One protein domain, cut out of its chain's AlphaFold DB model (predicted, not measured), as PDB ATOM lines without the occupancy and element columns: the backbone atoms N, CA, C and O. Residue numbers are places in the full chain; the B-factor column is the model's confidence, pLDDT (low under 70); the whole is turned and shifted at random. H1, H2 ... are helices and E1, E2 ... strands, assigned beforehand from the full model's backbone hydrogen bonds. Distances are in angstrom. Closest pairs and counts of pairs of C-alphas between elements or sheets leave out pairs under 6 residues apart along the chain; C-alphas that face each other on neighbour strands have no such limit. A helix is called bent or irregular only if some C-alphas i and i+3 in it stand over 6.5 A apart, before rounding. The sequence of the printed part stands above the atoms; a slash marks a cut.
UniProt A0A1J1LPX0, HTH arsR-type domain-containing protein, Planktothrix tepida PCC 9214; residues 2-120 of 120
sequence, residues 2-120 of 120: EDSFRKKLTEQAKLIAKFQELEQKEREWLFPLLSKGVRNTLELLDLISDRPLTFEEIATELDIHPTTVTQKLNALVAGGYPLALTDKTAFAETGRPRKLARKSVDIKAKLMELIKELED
ATOM      1  N   GLU A   2      -6.181  -4.604  18.644       51.12
ATOM      2  CA  GLU A   2      -5.727  -3.835  17.460       51.12
ATOM      3  C   GLU A   2      -6.688  -2.734  16.965       51.12
ATOM      4  O   GLU A   2      -6.225  -1.661  16.578       51.12
ATOM      5  N   ASP A   3      -8.009  -2.929  17.040       59.12
ATOM      6  CA  ASP A   3      -8.979  -1.937  16.533       59.12
ATOM      7  C   ASP A   3      -8.959  -0.601  17.284       59.12
ATOM      8  O   ASP A   3      -9.170   0.460  16.694       59.12
ATOM      9  N   SER A   4      -8.658  -0.625  18.587       69.50
ATOM     10  CA  SER A   4      -8.596   0.604  19.385       69.50
ATOM     11  C   SER A   4      -7.450   1.507  18.932       69.50
ATOM     12  O   SER A   4      -7.598   2.727  18.923       69.50
ATOM     13  N   PHE A   5      -6.317   0.921  18.532       68.81
ATOM     14  CA  PHE A   5      -5.156   1.684  18.082       68.81
ATOM     15  C   PHE A   5      -5.411   2.345  16.729       68.81
ATOM     16  O   PHE A   5      -5.189   3.545  16.597       68.81
ATOM     17  N   ARG A   6      -5.926   1.591  15.749       70.38
ATOM     18  CA  ARG A   6      -6.226   2.128  14.412       70.38
ATOM     19  C   ARG A   6      -7.229   3.272  14.488       70.38
ATOM     20  O   ARG A   6      -6.968   4.340  13.948       70.38
ATOM     21  N   LYS A   7      -8.316   3.087  15.246       76.31
ATOM     22  CA  LYS A   7      -9.338   4.120  15.441       76.31
ATOM     23  C   LYS A   7      -8.764   5.384  16.088       76.31
ATOM     24  O   LYS A   7      -8.984   6.481  15.582       76.31
ATOM     25  N   LYS A   8      -7.959   5.231  17.145       79.75
ATOM     26  CA  LYS A   8      -7.266   6.357  17.790       79.75
ATOM     27  C   LYS A   8      -6.321   7.077  16.834       79.75
ATOM     28  O   LYS A   8      -6.280   8.299  16.844       79.75
ATOM     29  N   LEU A   9      -5.571   6.343  16.014       78.62
ATOM     30  CA  LEU A   9      -4.620   6.939  15.079       78.62
ATOM     31  C   LEU A   9      -5.331   7.734  13.978       78.62
ATOM     32  O   LEU A   9      -4.913   8.843  13.662       78.62
ATOM     33  N   THR A  10      -6.438   7.208  13.455       80.81
ATOM     34  CA  THR A  10      -7.307   7.910  12.502       80.81
ATOM     35  C   THR A  10      -7.870   9.202  13.101       80.81
ATOM     36  O   THR A  10      -7.811  10.248  12.460       80.81
ATOM     37  N   GLU A  11      -8.348   9.170  14.349       81.75
ATOM     38  CA  GLU A  11      -8.818  10.369  15.064       81.75
ATOM     39  C   GLU A  11      -7.680  11.379  15.314       81.75
ATOM     40  O   GLU A  11      -7.882  12.593  15.250       81.75
ATOM     41  N   GLN A  12      -6.462  10.884  15.555       82.38
ATOM     42  CA  GLN A  12      -5.276  11.698  15.824       82.38
ATOM     43  C   GLN A  12      -4.580  12.230  14.569       82.38
ATOM     44  O   GLN A  12      -3.796  13.167  14.690       82.38
ATOM     45  N   ALA A  13      -4.868  11.709  13.375       81.75
ATOM     46  CA  ALA A  13      -4.193  12.091  12.132       81.75
ATOM     47  C   ALA A  13      -4.194  13.614  11.896       81.75
ATOM     48  O   ALA A  13      -3.162  14.202  11.581       81.75
ATOM     49  N   LYS A  14      -5.325  14.285  12.160       77.50
ATOM     50  CA  LYS A  14      -5.445  15.751  12.056       77.50
ATOM     51  C   LYS A  14      -4.600  16.498  13.090       77.50
ATOM     52  O   LYS A  14      -4.067  17.562  12.795       77.50
ATOM     53  N   LEU A  15      -4.491  15.962  14.306       80.75
ATOM     54  CA  LEU A  15      -3.654  16.543  15.359       80.75
ATOM     55  C   LEU A  15      -2.168  16.361  15.045       80.75
ATOM     56  O   LEU A  15      -1.383  17.260  15.318       80.75
ATOM     57  N   ILE A  16      -1.796  15.235  14.431       83.25
ATOM     58  CA  ILE A  16      -0.432  14.968  13.960       83.25
ATOM     59  C   ILE A  16      -0.057  15.947  12.842       83.25
ATOM     60  O   ILE A  16       1.018  16.535  12.900       83.25
ATOM     61  N   ALA A  17      -0.953  16.188  11.879       79.06
ATOM     62  CA  ALA A  17      -0.733  17.195  10.839       79.06
ATOM     63  C   ALA A  17      -0.517  18.595  11.445       79.06
ATOM     64  O   ALA A  17       0.500  19.230  11.183       79.06
ATOM     65  N   LYS A  18      -1.397  19.023  12.363       78.94
ATOM     66  CA  LYS A  18      -1.236  20.294  13.093       78.94
ATOM     67  C   LYS A  18       0.058  20.365  13.903       78.94
ATOM     68  O   LYS A  18       0.687  21.413  13.963       78.94
ATOM     69  N   PHE A  19       0.477  19.262  14.524       83.00
ATOM     70  CA  PHE A  19       1.739  19.205  15.259       83.00
ATOM     71  C   PHE A  19       2.939  19.480  14.345       83.00
ATOM     72  O   PHE A  19       3.890  20.131  14.765       83.00
ATOM     73  N   GLN A  20       2.909  19.021  13.093       77.38
ATOM     74  CA  GLN A  20       3.995  19.271  12.145       77.38
ATOM     75  C   GLN A  20       4.058  20.717  11.633       77.38
ATOM     76  O   GLN A  20       5.133  21.163  11.224       77.38
ATOM     77  N   GLU A  21       2.945  21.450  11.689       81.25
ATOM     78  CA  GLU A  21       2.876  22.875  11.340       81.25
ATOM     79  C   GLU A  21       3.552  23.775  12.391       81.25
ATOM     80  O   GLU A  21       4.023  24.861  12.044       81.25
ATOM     81  N   LEU A  22       3.661  23.311  13.644       80.44
ATOM     82  CA  LEU A  22       4.305  24.042  14.743       80.44
ATOM     83  C   LEU A  22       5.764  24.408  14.436       80.44
ATOM     84  O   LEU A  22       6.440  23.792  13.597       80.44
ATOM     85  N   GLU A  23       6.292  25.411  15.138       79.31
ATOM     86  CA  GLU A  23       7.708  25.746  15.027       79.31
ATOM     87  C   GLU A  23       8.588  24.602  15.542       79.31
ATOM     88  O   GLU A  23       8.216  23.833  16.429       79.31
ATOM     89  N   GLN A  24       9.799  24.474  14.993       78.25
ATOM     90  CA  GLN A  24      10.706  23.384  15.362       78.25
ATOM     91  C   GLN A  24      10.968  23.321  16.874       78.25
ATOM     92  O   GLN A  24      10.913  22.236  17.445       78.25
ATOM     93  N   LYS A  25      11.181  24.473  17.520       77.06
ATOM     94  CA  LYS A  25      11.420  24.544  18.968       77.06
ATOM     95  C   LYS A  25      10.230  24.030  19.781       77.06
ATOM     96  O   LYS A  25      10.417  23.328  20.770       77.06
ATOM     97  N   GLU A  26       9.012  24.349  19.353       79.44
ATOM     98  CA  GLU A  26       7.786  23.886  20.008       79.44
ATOM     99  C   GLU A  26       7.611  22.375  19.835       79.44
ATOM    100  O   GLU A  26       7.278  21.674  20.791       79.44
ATOM    101  N   ARG A  27       7.907  21.851  18.638       81.19
ATOM    102  CA  ARG A  27       7.872  20.408  18.369       81.19
ATOM    103  C   ARG A  27       8.871  19.654  19.234       81.19
ATOM    104  O   ARG A  27       8.486  18.672  19.854       81.19
ATOM    105  N   GLU A  28      10.119  20.113  19.313       82.25
ATOM    106  CA  GLU A  28      11.168  19.487  20.132       82.25
ATOM    107  C   GLU A  28      10.791  19.447  21.618       82.25
ATOM    108  O   GLU A  28      10.999  18.431  22.281       82.25
ATOM    109  N   TRP A  29      10.176  20.519  22.125       81.44
ATOM    110  CA  TRP A  29       9.718  20.594  23.511       81.44
ATOM    111  C   TRP A  29       8.536  19.659  23.806       81.44
ATOM    112  O   TRP A  29       8.509  18.995  24.843       81.44
ATOM    113  N   LEU A  30       7.572  19.567  22.888       83.50
ATOM    114  CA  LEU A  30       6.366  18.753  23.061       83.50
ATOM    115  C   LEU A  30       6.583  17.269  22.740       83.50
ATOM    116  O   LEU A  30       5.907  16.417  23.315       83.50
ATOM    117  N   PHE A  31       7.523  16.937  21.851       82.69
ATOM    118  CA  PHE A  31       7.798  15.570  21.404       82.69
ATOM    119  C   PHE A  31       7.957  14.543  22.542       82.69
ATOM    120  O   PHE A  31       7.295  13.503  22.476       82.69
ATOM    121  N   PRO A  32       8.756  14.777  23.607       82.69
ATOM    122  CA  PRO A  32       8.908  13.806  24.696       82.69
ATOM    123  C   PRO A  32       7.618  13.564  25.496       82.69
ATOM    124  O   PRO A  32       7.492  12.508  26.119       82.69
ATOM    125  N   LEU A  33       6.654  14.490  25.455       85.19
ATOM    126  CA  LEU A  33       5.360  14.371  26.137       85.19
ATOM    127  C   LEU A  33       4.347  13.536  25.339       85.19
ATOM    128  O   LEU A  33       3.300  13.151  25.861       85.19
ATOM    129  N   LEU A  34       4.644  13.233  24.072       82.56
ATOM    130  CA  LEU A  34       3.762  12.454  23.214       82.56
ATOM    131  C   LEU A  34       3.803  10.963  23.570       82.56
ATOM    132  O   LEU A  34       4.840  10.369  23.892       82.56
ATOM    133  N   SER A  35       2.650  10.307  23.422       83.38
ATOM    134  CA  SER A  35       2.563   8.854  23.574       83.38
ATOM    135  C   SER A  35       3.518   8.138  22.607       83.38
ATOM    136  O   SER A  35       3.772   8.611  21.497       83.38
ATOM    137  N   LYS A  36       4.027   6.963  23.001       80.69
ATOM    138  CA  LYS A  36       4.940   6.159  22.163       80.69
ATOM    139  C   LYS A  36       4.357   5.884  20.769       80.69
ATOM    140  O   LYS A  36       5.075   5.935  19.779       80.69
ATOM    141  N   GLY A  37       3.046   5.649  20.679       79.50
ATOM    142  CA  GLY A  37       2.360   5.423  19.404       79.50
ATOM    143  C   GLY A  37       2.427   6.627  18.462       79.50
ATOM    144  O   GLY A  37       2.699   6.454  17.276       79.50
ATOM    145  N   VAL A  38       2.237   7.837  18.995       81.50
ATOM    146  CA  VAL A  38       2.317   9.085  18.219       81.50
ATOM    147  C   VAL A  38       3.760   9.381  17.820       81.50
ATOM    148  O   VAL A  38       4.002   9.664  16.652       81.50
ATOM    149  N   ARG A  39       4.731   9.220  18.730       84.31
ATOM    150  CA  ARG A  39       6.160   9.391  18.410       84.31
ATOM    151  C   ARG A  39       6.612   8.468  17.284       84.31
ATOM    152  O   ARG A  39       7.108   8.954  16.280       84.31
ATOM    153  N   ASN A  40       6.318   7.171  17.378       83.88
ATOM    154  CA  ASN A  40       6.656   6.217  16.316       83.88
ATOM    155  C   ASN A  40       5.936   6.517  14.990       83.88
ATOM    156  O   ASN A  40       6.323   5.997  13.951       83.88
ATOM    157  N   THR A  41       4.818   7.244  15.024       85.25
ATOM    158  CA  THR A  41       4.111   7.661  13.807       85.25
ATOM    159  C   THR A  41       4.775   8.891  13.197       85.25
ATOM    160  O   THR A  41       4.960   8.927  11.990       85.25
ATOM    161  N   LEU A  42       5.185   9.862  14.015       85.50
ATOM    162  CA  LEU A  42       5.959  11.018  13.561       85.50
ATOM    163  C   LEU A  42       7.296  10.593  12.950       85.50
ATOM    164  O   LEU A  42       7.606  11.013  11.847       85.50
ATOM    165  N   GLU A  43       8.020   9.676  13.592       85.50
ATOM    166  CA  GLU A  43       9.278   9.145  13.052       85.50
ATOM    167  C   GLU A  43       9.084   8.422  11.714       85.50
ATOM    168  O   GLU A  43       9.904   8.551  10.809       85.50
ATOM    169  N   LEU A  44       7.977   7.685  11.564       88.19
ATOM    170  CA  LEU A  44       7.599   7.070  10.294       88.19
ATOM    171  C   LEU A  44       7.355   8.126   9.216       88.19
ATOM    172  O   LEU A  44       7.837   7.973   8.098       88.19
ATOM    173  N   LEU A  45       6.614   9.183   9.550       86.38
ATOM    174  CA  LEU A  45       6.322  10.288   8.638       86.38
ATOM    175  C   LEU A  45       7.600  11.020   8.221       86.38
ATOM    176  O   LEU A  45       7.757  11.331   7.045       86.38
ATOM    177  N   ASP A  46       8.531  11.226   9.153       83.19
ATOM    178  CA  ASP A  46       9.828  11.835   8.869       83.19
ATOM    179  C   ASP A  46      10.634  10.992   7.866       83.19
ATOM    180  O   ASP A  46      11.175  11.545   6.908       83.19
ATOM    181  N   LEU A  47      10.650   9.659   8.013       85.12
ATOM    182  CA  LEU A  47      11.349   8.755   7.088       85.12
ATOM    183  C   LEU A  47      10.839   8.860   5.646       85.12
ATOM    184  O   LEU A  47      11.640   8.864   4.710       85.12
ATOM    185  N   ILE A  48       9.520   8.951   5.466       84.44
ATOM    186  CA  ILE A  48       8.883   9.000   4.140       84.44
ATOM    187  C   ILE A  48       8.720  10.426   3.594       84.44
ATOM    188  O   ILE A  48       8.186  10.597   2.498       84.44
ATOM    189  N   SER A  49       9.136  11.443   4.355       82.25
ATOM    190  CA  SER A  49       9.097  12.849   3.932       82.25
ATOM    191  C   SER A  49      10.266  13.215   3.015       82.25
ATOM    192  O   SER A  49      10.114  14.012   2.093       82.25
ATOM    193  N   ASP A  50      11.436  12.605   3.233       76.06
ATOM    194  CA  ASP A  50      12.649  12.906   2.467       76.06
ATOM    195  C   ASP A  50      12.662  12.201   1.101       76.06
ATOM    196  O   ASP A  50      13.167  12.739   0.114       76.06
ATOM    197  N   ARG A  51      12.150  10.967   1.048       79.62
ATOM    198  CA  ARG A  51      12.068  10.149  -0.165       79.62
ATOM    199  C   ARG A  51      10.952   9.109  -0.040       79.62
ATOM    200  O   ARG A  51      10.658   8.685   1.076       79.62
ATOM    201  N   PRO A  52      10.387   8.634  -1.161       84.31
ATOM    202  CA  PRO A  52       9.530   7.458  -1.145       84.31
ATOM    203  C   PRO A  52      10.296   6.251  -0.594       84.31
ATOM    204  O   PRO A  52      11.430   6.003  -1.009       84.31
ATOM    205  N   LEU A  53       9.674   5.504   0.315       87.12
ATOM    206  CA  LEU A  53      10.214   4.257   0.862       87.12
ATOM    207  C   LEU A  53       9.199   3.131   0.715       87.12
ATOM    208  O   LEU A  53       7.988   3.365   0.736       87.12
ATOM    209  N   THR A  54       9.697   1.907   0.586       89.69
ATOM    210  CA  THR A  54       8.874   0.697   0.629       89.69
ATOM    211  C   THR A  54       8.414   0.378   2.050       89.69
ATOM    212  O   THR A  54       9.028   0.803   3.034       89.69
ATOM    213  N   PHE A  55       7.329  -0.387   2.188       89.50
ATOM    214  CA  PHE A  55       6.867  -0.822   3.510       89.50
ATOM    215  C   PHE A  55       7.905  -1.694   4.224       89.50
ATOM    216  O   PHE A  55       8.012  -1.603   5.448       89.50
ATOM    217  N   GLU A  56       8.683  -2.494   3.486       88.56
ATOM    218  CA  GLU A  56       9.787  -3.271   4.052       88.56
ATOM    219  C   GLU A  56      10.922  -2.378   4.565       88.56
ATOM    220  O   GLU A  56      11.383  -2.577   5.685       88.56
ATOM    221  N   GLU A  57      11.333  -1.355   3.810       87.88
ATOM    222  CA  GLU A  57      12.377  -0.421   4.258       87.88
ATOM    223  C   GLU A  57      11.953   0.339   5.518       87.88
ATOM    224  O   GLU A  57      12.723   0.444   6.467       87.88
ATOM    225  N   ILE A  58      10.708   0.823   5.568       87.56
ATOM    226  CA  ILE A  58      10.171   1.513   6.752       87.56
ATOM    227  C   ILE A  58      10.131   0.566   7.960       87.56
ATOM    228  O   ILE A  58      10.418   0.977   9.084       87.56
ATOM    229  N   ALA A  59       9.758  -0.697   7.736       88.62
ATOM    230  CA  ALA A  59       9.714  -1.724   8.769       88.62
ATOM    231  C   ALA A  59      11.101  -1.996   9.358       88.62
ATOM    232  O   ALA A  59      11.243  -2.040  10.580       88.62
ATOM    233  N   THR A  60      12.118  -2.114   8.500       89.44
ATOM    234  CA  THR A  60      13.515  -2.275   8.910       89.44
ATOM    235  C   THR A  60      14.014  -1.061   9.691       89.44
ATOM    236  O   THR A  60      14.564  -1.226  10.776       89.44
ATOM    237  N   GLU A  61      13.766   0.153   9.201       86.94
ATOM    238  CA  GLU A  61      14.322   1.367   9.808       86.94
ATOM    239  C   GLU A  61      13.703   1.716  11.170       86.94
ATOM    240  O   GLU A  61      14.327   2.378  12.003       86.94
ATOM    241  N   LEU A  62      12.462   1.282  11.399       83.44
ATOM    242  CA  LEU A  62      11.730   1.495  12.648       83.44
ATOM    243  C   LEU A  62      11.705   0.267  13.563       83.44
ATOM    244  O   LEU A  62      11.095   0.347  14.631       83.44
ATOM    245  N   ASP A  63      12.322  -0.844  13.151       86.12
ATOM    246  CA  ASP A  63      12.297  -2.135  13.850       86.12
ATOM    247  C   ASP A  63      10.866  -2.580  14.229       86.12
ATOM    248  O   ASP A  63      10.531  -2.871  15.380       86.12
ATOM    249  N   ILE A  64       9.959  -2.565  13.245       86.19
ATOM    250  CA  ILE A  64       8.561  -2.995  13.403       86.19
ATOM    251  C   ILE A  64       8.131  -3.924  12.271       86.19
ATOM    252  O   ILE A  64       8.664  -3.882  11.173       86.19
ATOM    253  N   HIS A  65       7.103  -4.742  12.509       89.19
ATOM    254  CA  HIS A  65       6.586  -5.646  11.480       89.19
ATOM    255  C   HIS A  65       6.003  -4.870  10.273       89.19
ATOM    256  O   HIS A  65       5.255  -3.911  10.496       89.19
ATOM    257  N   PRO A  66       6.226  -5.305   9.013       86.88
ATOM    258  CA  PRO A  66       5.685  -4.643   7.817       86.88
ATOM    259  C   PRO A  66       4.168  -4.438   7.858       86.88
ATOM    260  O   PRO A  66       3.666  -3.358   7.563       86.88
ATOM    261  N   THR A  67       3.421  -5.429   8.351       89.06
ATOM    262  CA  THR A  67       1.968  -5.298   8.569       89.06
ATOM    263  C   THR A  67       1.616  -4.098   9.451       89.06
ATOM    264  O   THR A  67       0.644  -3.400   9.178       89.06
ATOM    265  N   THR A  68       2.403  -3.817  10.492       86.69
ATOM    266  CA  THR A  68       2.190  -2.662  11.375       86.69
ATOM    267  C   THR A  68       2.388  -1.347  10.625       86.69
ATOM    268  O   THR A  68       1.624  -0.407  10.843       86.69
ATOM    269  N   VAL A  69       3.371  -1.277   9.721       88.38
ATOM    270  CA  VAL A  69       3.598  -0.117   8.841       88.38
ATOM    271  C   VAL A  69       2.371   0.124   7.968       88.38
ATOM    272  O   VAL A  69       1.797   1.213   8.002       88.38
ATOM    273  N   THR A  70       1.904  -0.912   7.268       89.06
ATOM    274  CA  THR A  70       0.718  -0.842   6.405       89.06
ATOM    275  C   THR A  70      -0.522  -0.398   7.179       89.06
ATOM    276  O   THR A  70      -1.249   0.490   6.739       89.06
ATOM    277  N   GLN A  71      -0.756  -0.963   8.369       88.38
ATOM    278  CA  GLN A  71      -1.882  -0.572   9.219       88.38
ATOM    279  C   GLN A  71      -1.820   0.908   9.625       88.38
ATOM    280  O   GLN A  71      -2.846   1.587   9.606       88.38
ATOM    281  N   LYS A  72      -0.633   1.415   9.985       87.94
ATOM    282  CA  LYS A  72      -0.440   2.821  10.363       87.94
ATOM    283  C   LYS A  72      -0.681   3.767   9.193       87.94
ATOM    284  O   LYS A  72      -1.430   4.726   9.346       87.94
ATOM    285  N   LEU A  73      -0.075   3.484   8.041       88.38
ATOM    286  CA  LEU A  73      -0.214   4.294   6.830       88.38
ATOM    287  C   LEU A  73      -1.674   4.369   6.373       88.38
ATOM    288  O   LEU A  73      -2.198   5.459   6.159       88.38
ATOM    289  N   ASN A  74      -2.363   3.226   6.332       87.69
ATOM    290  CA  ASN A  74      -3.783   3.179   5.988       87.69
ATOM    291  C   ASN A  74      -4.649   3.947   6.995       87.69
ATOM    292  O   ASN A  74      -5.569   4.657   6.596       87.69
ATOM    293  N   ALA A  75      -4.353   3.852   8.296       87.06
ATOM    294  CA  ALA A  75      -5.083   4.595   9.324       87.06
ATOM    295  C   ALA A  75      -4.873   6.119   9.220       87.06
ATOM    296  O   ALA A  75      -5.811   6.872   9.488       87.06
ATOM    297  N   LEU A  76      -3.679   6.568   8.812       85.44
ATOM    298  CA  LEU A  76      -3.366   7.979   8.563       85.44
ATOM    299  C   LEU A  76      -4.098   8.517   7.331       85.44
ATOM    300  O   LEU A  76      -4.723   9.573   7.420       85.44
ATOM    301  N   VAL A  77      -4.091   7.770   6.221       85.94
ATOM    302  CA  VAL A  77      -4.851   8.122   5.010       85.94
ATOM    303  C   VAL A  77      -6.347   8.177   5.307       85.94
ATOM    304  O   VAL A  77      -7.001   9.167   4.990       85.94
ATOM    305  N   ALA A  78      -6.888   7.173   6.004       83.75
ATOM    306  CA  ALA A  78      -8.285   7.175   6.438       83.75
ATOM    307  C   ALA A  78      -8.615   8.357   7.371       83.75
ATOM    308  O   ALA A  78      -9.738   8.854   7.375       83.75
ATOM    309  N   GLY A  79      -7.634   8.825   8.151       79.81
ATOM    310  CA  GLY A  79      -7.746  10.002   9.017       79.81
ATOM    311  C   GLY A  79      -7.633  11.342   8.283       79.81
ATOM    312  O   GLY A  79      -7.781  12.393   8.911       79.81
ATOM    313  N   GLY A  80      -7.395  11.320   6.967       78.56
ATOM    314  CA  GLY A  80      -7.259  12.504   6.123       78.56
ATOM    315  C   GLY A  80      -5.875  13.150   6.170       78.56
ATOM    316  O   GLY A  80      -5.759  14.340   5.887       78.56
ATOM    317  N   TYR A  81      -4.836  12.407   6.558       81.12
ATOM    318  CA  TYR A  81      -3.462  12.891   6.457       81.12
ATOM    319  C   TYR A  81      -3.000  12.878   4.986       81.12
ATOM    320  O   TYR A  81      -3.228  11.874   4.307       81.12
ATOM    321  N   PRO A  82      -2.321  13.930   4.490       78.25
ATOM    322  CA  PRO A  82      -1.841  13.998   3.108       78.25
ATOM    323  C   PRO A  82      -0.641  13.058   2.873       78.25
ATOM    324  O   PRO A  82       0.519  13.460   2.974       78.25
ATOM    325  N   LEU A  83      -0.924  11.781   2.600       82.88
ATOM    326  CA  LEU A  83       0.050  10.777   2.157       82.88
ATOM    327  C   LEU A  83      -0.286  10.293   0.750       82.88
ATOM    328  O   LEU A  83      -1.444  10.000   0.452       82.88
ATOM    329  N   ALA A  84       0.746  10.098  -0.060       81.00
ATOM    330  CA  ALA A  84       0.672   9.328  -1.288       81.00
ATOM    331  C   ALA A  84       1.094   7.880  -0.991       81.00
ATOM    332  O   ALA A  84       2.233   7.617  -0.595       81.00
ATOM    333  N   LEU A  85       0.168   6.937  -1.166       83.31
ATOM    334  CA  LEU A  85       0.435   5.502  -1.059       83.31
ATOM    335  C   LEU A  85       0.329   4.854  -2.439       83.31
ATOM    336  O   LEU A  85      -0.621   5.111  -3.177       83.31
ATOM    337  N   THR A  86       1.286   3.991  -2.761       82.31
ATOM    338  CA  THR A  86       1.178   3.028  -3.865       82.31
ATOM    339  C   THR A  86       1.033   1.614  -3.296       82.31
ATOM    340  O   THR A  86       0.998   1.428  -2.079       82.31
ATOM    341  N   ASP A  87       1.006   0.598  -4.163       76.50
ATOM    342  CA  ASP A  87       0.941  -0.811  -3.750       76.50
ATOM    343  C   ASP A  87       2.102  -1.238  -2.835       76.50
ATOM    344  O   ASP A  87       1.974  -2.209  -2.089       76.50
ATOM    345  N   LYS A  88       3.249  -0.545  -2.907       78.88
ATOM    346  CA  LYS A  88       4.472  -0.926  -2.178       78.88
ATOM    347  C   LYS A  88       5.183   0.221  -1.479       78.88
ATOM    348  O   LYS A  88       5.985  -0.042  -0.589       78.88
ATOM    349  N   THR A  89       4.943   1.465  -1.889       82.44
ATOM    350  CA  THR A  89       5.670   2.633  -1.383       82.44
ATOM    351  C   THR A  89       4.752   3.629  -0.695       82.44
ATOM    352  O   THR A  89       3.577   3.766  -1.038       82.44
ATOM    353  N   ALA A  90       5.314   4.349   0.270       82.25
ATOM    354  CA  ALA A  90       4.689   5.495   0.908       82.25
ATOM    355  C   ALA A  90       5.554   6.738   0.729       82.25
ATOM    356  O   ALA A  90       6.784   6.674   0.807       82.25
ATOM    357  N   PHE A  91       4.891   7.870   0.528       80.56
ATOM    358  CA  PHE A  91       5.507   9.185   0.484       80.56
ATOM    359  C   PHE A  91       4.604  10.198   1.193       80.56
ATOM    360  O   PHE A  91       3.398  10.242   0.947       80.56
ATOM    361  N   ALA A  92       5.168  10.997   2.099       75.88
ATOM    362  CA  ALA A  92       4.431  12.079   2.740       75.88
ATOM    363  C   ALA A  92       4.616  13.368   1.937       75.88
ATOM    364  O   ALA A  92       5.717  13.905   1.872       75.88
ATOM    365  N   GLU A  93       3.530  13.916   1.388       65.88
ATOM    366  CA  GLU A  93       3.539  15.206   0.673       65.88
ATOM    367  C   GLU A  93       3.618  16.410   1.631       65.88
ATOM    368  O   GLU A  93       3.192  17.523   1.320       65.88
ATOM    369  N   THR A  94       4.131  16.206   2.842       59.91
ATOM    370  CA  THR A  94       4.226  17.254   3.853       59.91
ATOM    371  C   THR A  94       5.195  18.327   3.374       59.91
ATOM    372  O   THR A  94       6.403  18.111   3.315       59.91
ATOM    373  N   GLY A  95       4.661  19.500   3.035       45.94
ATOM    374  CA  GLY A  95       5.392  20.633   2.467       45.94
ATOM    375  C   GLY A  95       6.359  21.361   3.408       45.94
ATOM    376  O   GLY A  95       6.435  22.586   3.340       45.94
ATOM    377  N   ARG A  96       7.120  20.672   4.275       47.97
ATOM    378  CA  ARG A  96       8.204  21.311   5.045       47.97
ATOM    379  C   ARG A  96       9.574  20.643   4.868       47.97
ATOM    380  O   ARG A  96       9.657  19.429   4.738       47.97
ATOM    381  N   PRO A  97      10.655  21.452   4.845       41.41
ATOM    382  CA  PRO A  97      11.930  21.077   4.262       41.41
ATOM    383  C   PRO A  97      12.868  20.365   5.244       41.41
ATOM    384  O   PRO A  97      13.061  20.821   6.367       41.41
ATOM    385  N   ARG A  98      13.539  19.347   4.691       44.56
ATOM    386  CA  ARG A  98      14.824  18.730   5.061       44.56
ATOM    387  C   ARG A  98      14.962  18.188   6.483       44.56
ATOM    388  O   ARG A  98      15.083  18.952   7.434       44.56
ATOM    389  N   LYS A  99      15.165  16.863   6.529       40.88
ATOM    390  CA  LYS A  99      15.969  16.111   7.500       40.88
ATOM    391  C   LYS A  99      15.985  16.705   8.903       40.88
ATOM    392  O   LYS A  99      16.840  17.528   9.240       40.88
ATOM    393  N   LEU A 100      15.196  16.092   9.781       46.22
ATOM    394  CA  LEU A 100      15.730  15.766  11.095       46.22
ATOM    395  C   LEU A 100      17.036  15.005  10.854       46.22
ATOM    396  O   LEU A 100      17.050  13.800  10.611       46.22
ATOM    397  N   ALA A 101      18.157  15.725  10.875       43.75
ATOM    398  CA  ALA A 101      19.438  15.118  11.135       43.75
ATOM    399  C   ALA A 101      19.302  14.514  12.534       43.75
ATOM    400  O   ALA A 101      19.593  15.165  13.536       43.75
ATOM    401  N   ARG A 102      18.840  13.260  12.605       45.31
ATOM    402  CA  ARG A 102      19.196  12.365  13.692       45.31
ATOM    403  C   ARG A 102      20.720  12.345  13.658       45.31
ATOM    404  O   ARG A 102      21.332  11.524  12.987       45.31
ATOM    405  N   LYS A 103      21.361  13.270  14.381       42.75
ATOM    406  CA  LYS A 103      22.593  12.900  15.055       42.75
ATOM    407  C   LYS A 103      22.151  11.707  15.881       42.75
ATOM    408  O   LYS A 103      21.433  11.881  16.863       42.75
ATOM    409  N   SER A 104      22.498  10.507  15.427       43.75
ATOM    410  CA  SER A 104      22.576   9.326  16.268       43.75
ATOM    411  C   SER A 104      23.621   9.646  17.332       43.75
ATOM    412  O   SER A 104      24.770   9.218  17.272       43.75
ATOM    413  N   VAL A 105      23.268  10.532  18.261       49.41
ATOM    414  CA  VAL A 105      23.963  10.609  19.521       49.41
ATOM    415  C   VAL A 105      23.545   9.303  20.150       49.41
ATOM    416  O   VAL A 105      22.394   9.141  20.547       49.41
ATOM    417  N   ASP A 106      24.443   8.332  20.114       58.97
ATOM    418  CA  ASP A 106      24.328   7.165  20.958       58.97
ATOM    419  C   ASP A 106      24.431   7.691  22.396       58.97
ATOM    420  O   ASP A 106      25.507   7.821  22.977       58.97
ATOM    421  N   ILE A 107      23.292   8.160  22.919       62.88
ATOM    422  CA  ILE A 107      23.173   8.766  24.246       62.88
ATOM    423  C   ILE A 107      23.647   7.748  25.282       62.88
ATOM    424  O   ILE A 107      24.195   8.142  26.301       62.88
ATOM    425  N   LYS A 108      23.505   6.449  24.989       60.72
ATOM    426  CA  LYS A 108      23.992   5.358  25.824       60.72
ATOM    427  C   LYS A 108      25.519   5.286  25.819       60.72
ATOM    428  O   LYS A 108      26.092   5.195  26.899       60.72
ATOM    429  N   ALA A 109      26.169   5.390  24.658       68.81
ATOM    430  CA  ALA A 109      27.632   5.462  24.582       68.81
ATOM    431  C   ALA A 109      28.182   6.698  25.311       68.81
ATOM    432  O   ALA A 109      29.073   6.561  26.143       68.81
ATOM    433  N   LYS A 110      27.576   7.876  25.103       67.75
ATOM    434  CA  LYS A 110      27.966   9.097  25.830       67.75
ATOM    435  C   LYS A 110      27.721   9.012  27.334       67.75
ATOM    436  O   LYS A 110      28.533   9.520  28.093       67.75
ATOM    437  N   LEU A 111      26.621   8.395  27.778       71.44
ATOM    438  CA  LEU A 111      26.380   8.182  29.209       71.44
ATOM    439  C   LEU A 111      27.426   7.242  29.812       71.44
ATOM    440  O   LEU A 111      27.865   7.475  30.930       71.44
ATOM    441  N   MET A 112      27.808   6.186  29.089       77.00
ATOM    442  CA  MET A 112      28.810   5.229  29.562       77.00
ATOM    443  C   MET A 112      30.208   5.845  29.643       77.00
ATOM    444  O   MET A 112      30.923   5.561  30.598       77.00
ATOM    445  N   GLU A 113      30.583   6.717  28.703       81.94
ATOM    446  CA  GLU A 113      31.826   7.498  28.799       81.94
ATOM    447  C   GLU A 113      31.812   8.430  30.017       81.94
ATOM    448  O   GLU A 113      32.764   8.436  30.790       81.94
ATOM    449  N   LEU A 114      30.704   9.139  30.253       76.62
ATOM    450  CA  LEU A 114      30.593  10.090  31.364       76.62
ATOM    451  C   LEU A 114      30.602   9.415  32.744       76.62
ATOM    452  O   LEU A 114      31.122   9.975  33.701       76.62
ATOM    453  N   ILE A 115      30.012   8.219  32.861       80.06
ATOM    454  CA  ILE A 115      30.054   7.427  34.099       80.06
ATOM    455  C   ILE A 115      31.487   6.974  34.380       80.06
ATOM    456  O   ILE A 115      31.932   7.050  35.518       80.06
ATOM    457  N   LYS A 116      32.223   6.570  33.341       80.31
ATOM    458  CA  LYS A 116      33.611   6.129  33.476       80.31
ATOM    459  C   LYS A 116      34.546   7.266  33.905       80.31
ATOM    460  O   LYS A 116      35.404   7.042  34.741       80.31
ATOM    461  N   GLU A 117      34.337   8.483  33.398       80.00
ATOM    462  CA  GLU A 117      35.093   9.682  33.810       80.00
ATOM    463  C   GLU A 117      34.814  10.137  35.254       80.00
ATOM    464  O   GLU A 117      35.586  10.918  35.800       80.00
ATOM    465  N   LEU A 118      33.711   9.695  35.870       75.00
ATOM    466  CA  LEU A 118      33.365  10.009  37.264       75.00
ATOM    467  C   LEU A 118      33.832   8.934  38.259       75.00
ATOM    468  O   LEU A 118      33.753   9.159  39.467       75.00
ATOM    469  N   GLU A 119      34.257   7.770  37.762       70.38
ATOM    470  CA  GLU A 119      34.762   6.643  38.560       70.38
ATOM    471  C   GLU A 119      36.305   6.566  38.602       70.38
ATOM    472  O   GLU A 119      36.831   5.794  39.408       70.38
ATOM    473  N   ASP A 120      37.007   7.377  37.796       50.69
ATOM    474  CA  ASP A 120      38.465   7.624  37.845       50.69
ATOM    475  C   ASP A 120      38.801   8.883  38.679       50.69
ATOM    476  O   ASP A 120      39.832   8.865  39.398       50.69
TER     477      ASP A 120
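Overview. This is residues 2 to 120 of the 120 residues of the protein "HTH arsR-type domain-containing protein" of Planktothrix tepida PCC 9214 (UniProt A0A1J1LPX0). A compact helical body is built round H3 at its middle, with H4 and H5 on one side of it, arm H1b and H2 on the other, and a small strand hairpin, E1 and E2, packed on H3 and H5. From this body a single arm, residues 101 to 120 with H6, sticks out and makes the length. The printed part has 119 residues and is mostly helix, with six named helices and two named strands in the order H1, H2, H3, H4, H5, E1, E2, H6; the sheet E1 - E2 is antiparallel. The whole is only just loose, close to compact, with a radius of gyration of the C-alphas of 16.4 A, and it is elongated, spanning 56 by 31 by 30 A.

Arrangement. Start at H1, residues 2 to 21: by its hydrogen bonds it was assigned as one helix, but it is bent, with C-alphas 11 and 14 7.0 A apart, and its arms H1a, residues 2 to 11, and H1b, residues 14 to 21, stand at a steep tilt of 54 degrees. Next comes H2, residues 24 to 33, only just irregular, with C-alphas 29 and 32 6.9 A apart. H1b and H2 are close but not clearly touching; their closest C-alphas, of Phe 19 and Arg 27, are 7.0 A apart. H3, residues 36 to 50, touches H4, residues 55 to 62, at a steep tilt of 61 degrees, opposite ways, closest at the C-alphas of Leu 44 and Ile 58, 7.1 A. H5, residues 66 to 78, touches H4 with residues 66 to 70 alone, about perpendicular at 77 degrees, closest at the C-alphas of Ala 59 and Pro 66, 5.1 A. H5 also touches H1a, closest at the C-alphas of Thr 10 and Ala 75, 5.1 A. Look then at E1, residues 83 to 85, and E2, residues 89 to 92, an antiparallel hairpin: N 84 and O 91 are within hydrogen-bond range at 2.8 A. The closest C-alphas of H3 and E2, those of Ser 49 and Ala 92, are 4.9 A apart. H6, residues 107 to 119, stands free. Every O i to N i+4 pair is within hydrogen-bond range in H1a, H1b, H4, H5 and H6; H2 has 4 of 6 and H3 10 of 11.

Along the chain. Find C-alpha 2 at (-5.727, -3.835, 17.460), where H1a begins. H3 runs 22.2 A from C-alpha 36 at (4.940, 6.159, 22.163), H5 18.4 A and H6 18.5 A, ending at C-alpha 119 at (34.762, 6.643, 38.560).

Size, cuts and confidence. The two C-alphas farthest apart, of Asp 87 and Asp 120, are 56.7 A apart. The printed part has no cut; the link from E2 to H6, 14 residues, is long. The mean pLDDT of the printed part is 76.9, and residues 2 to 5, 93 to 110 and 120 are under 70.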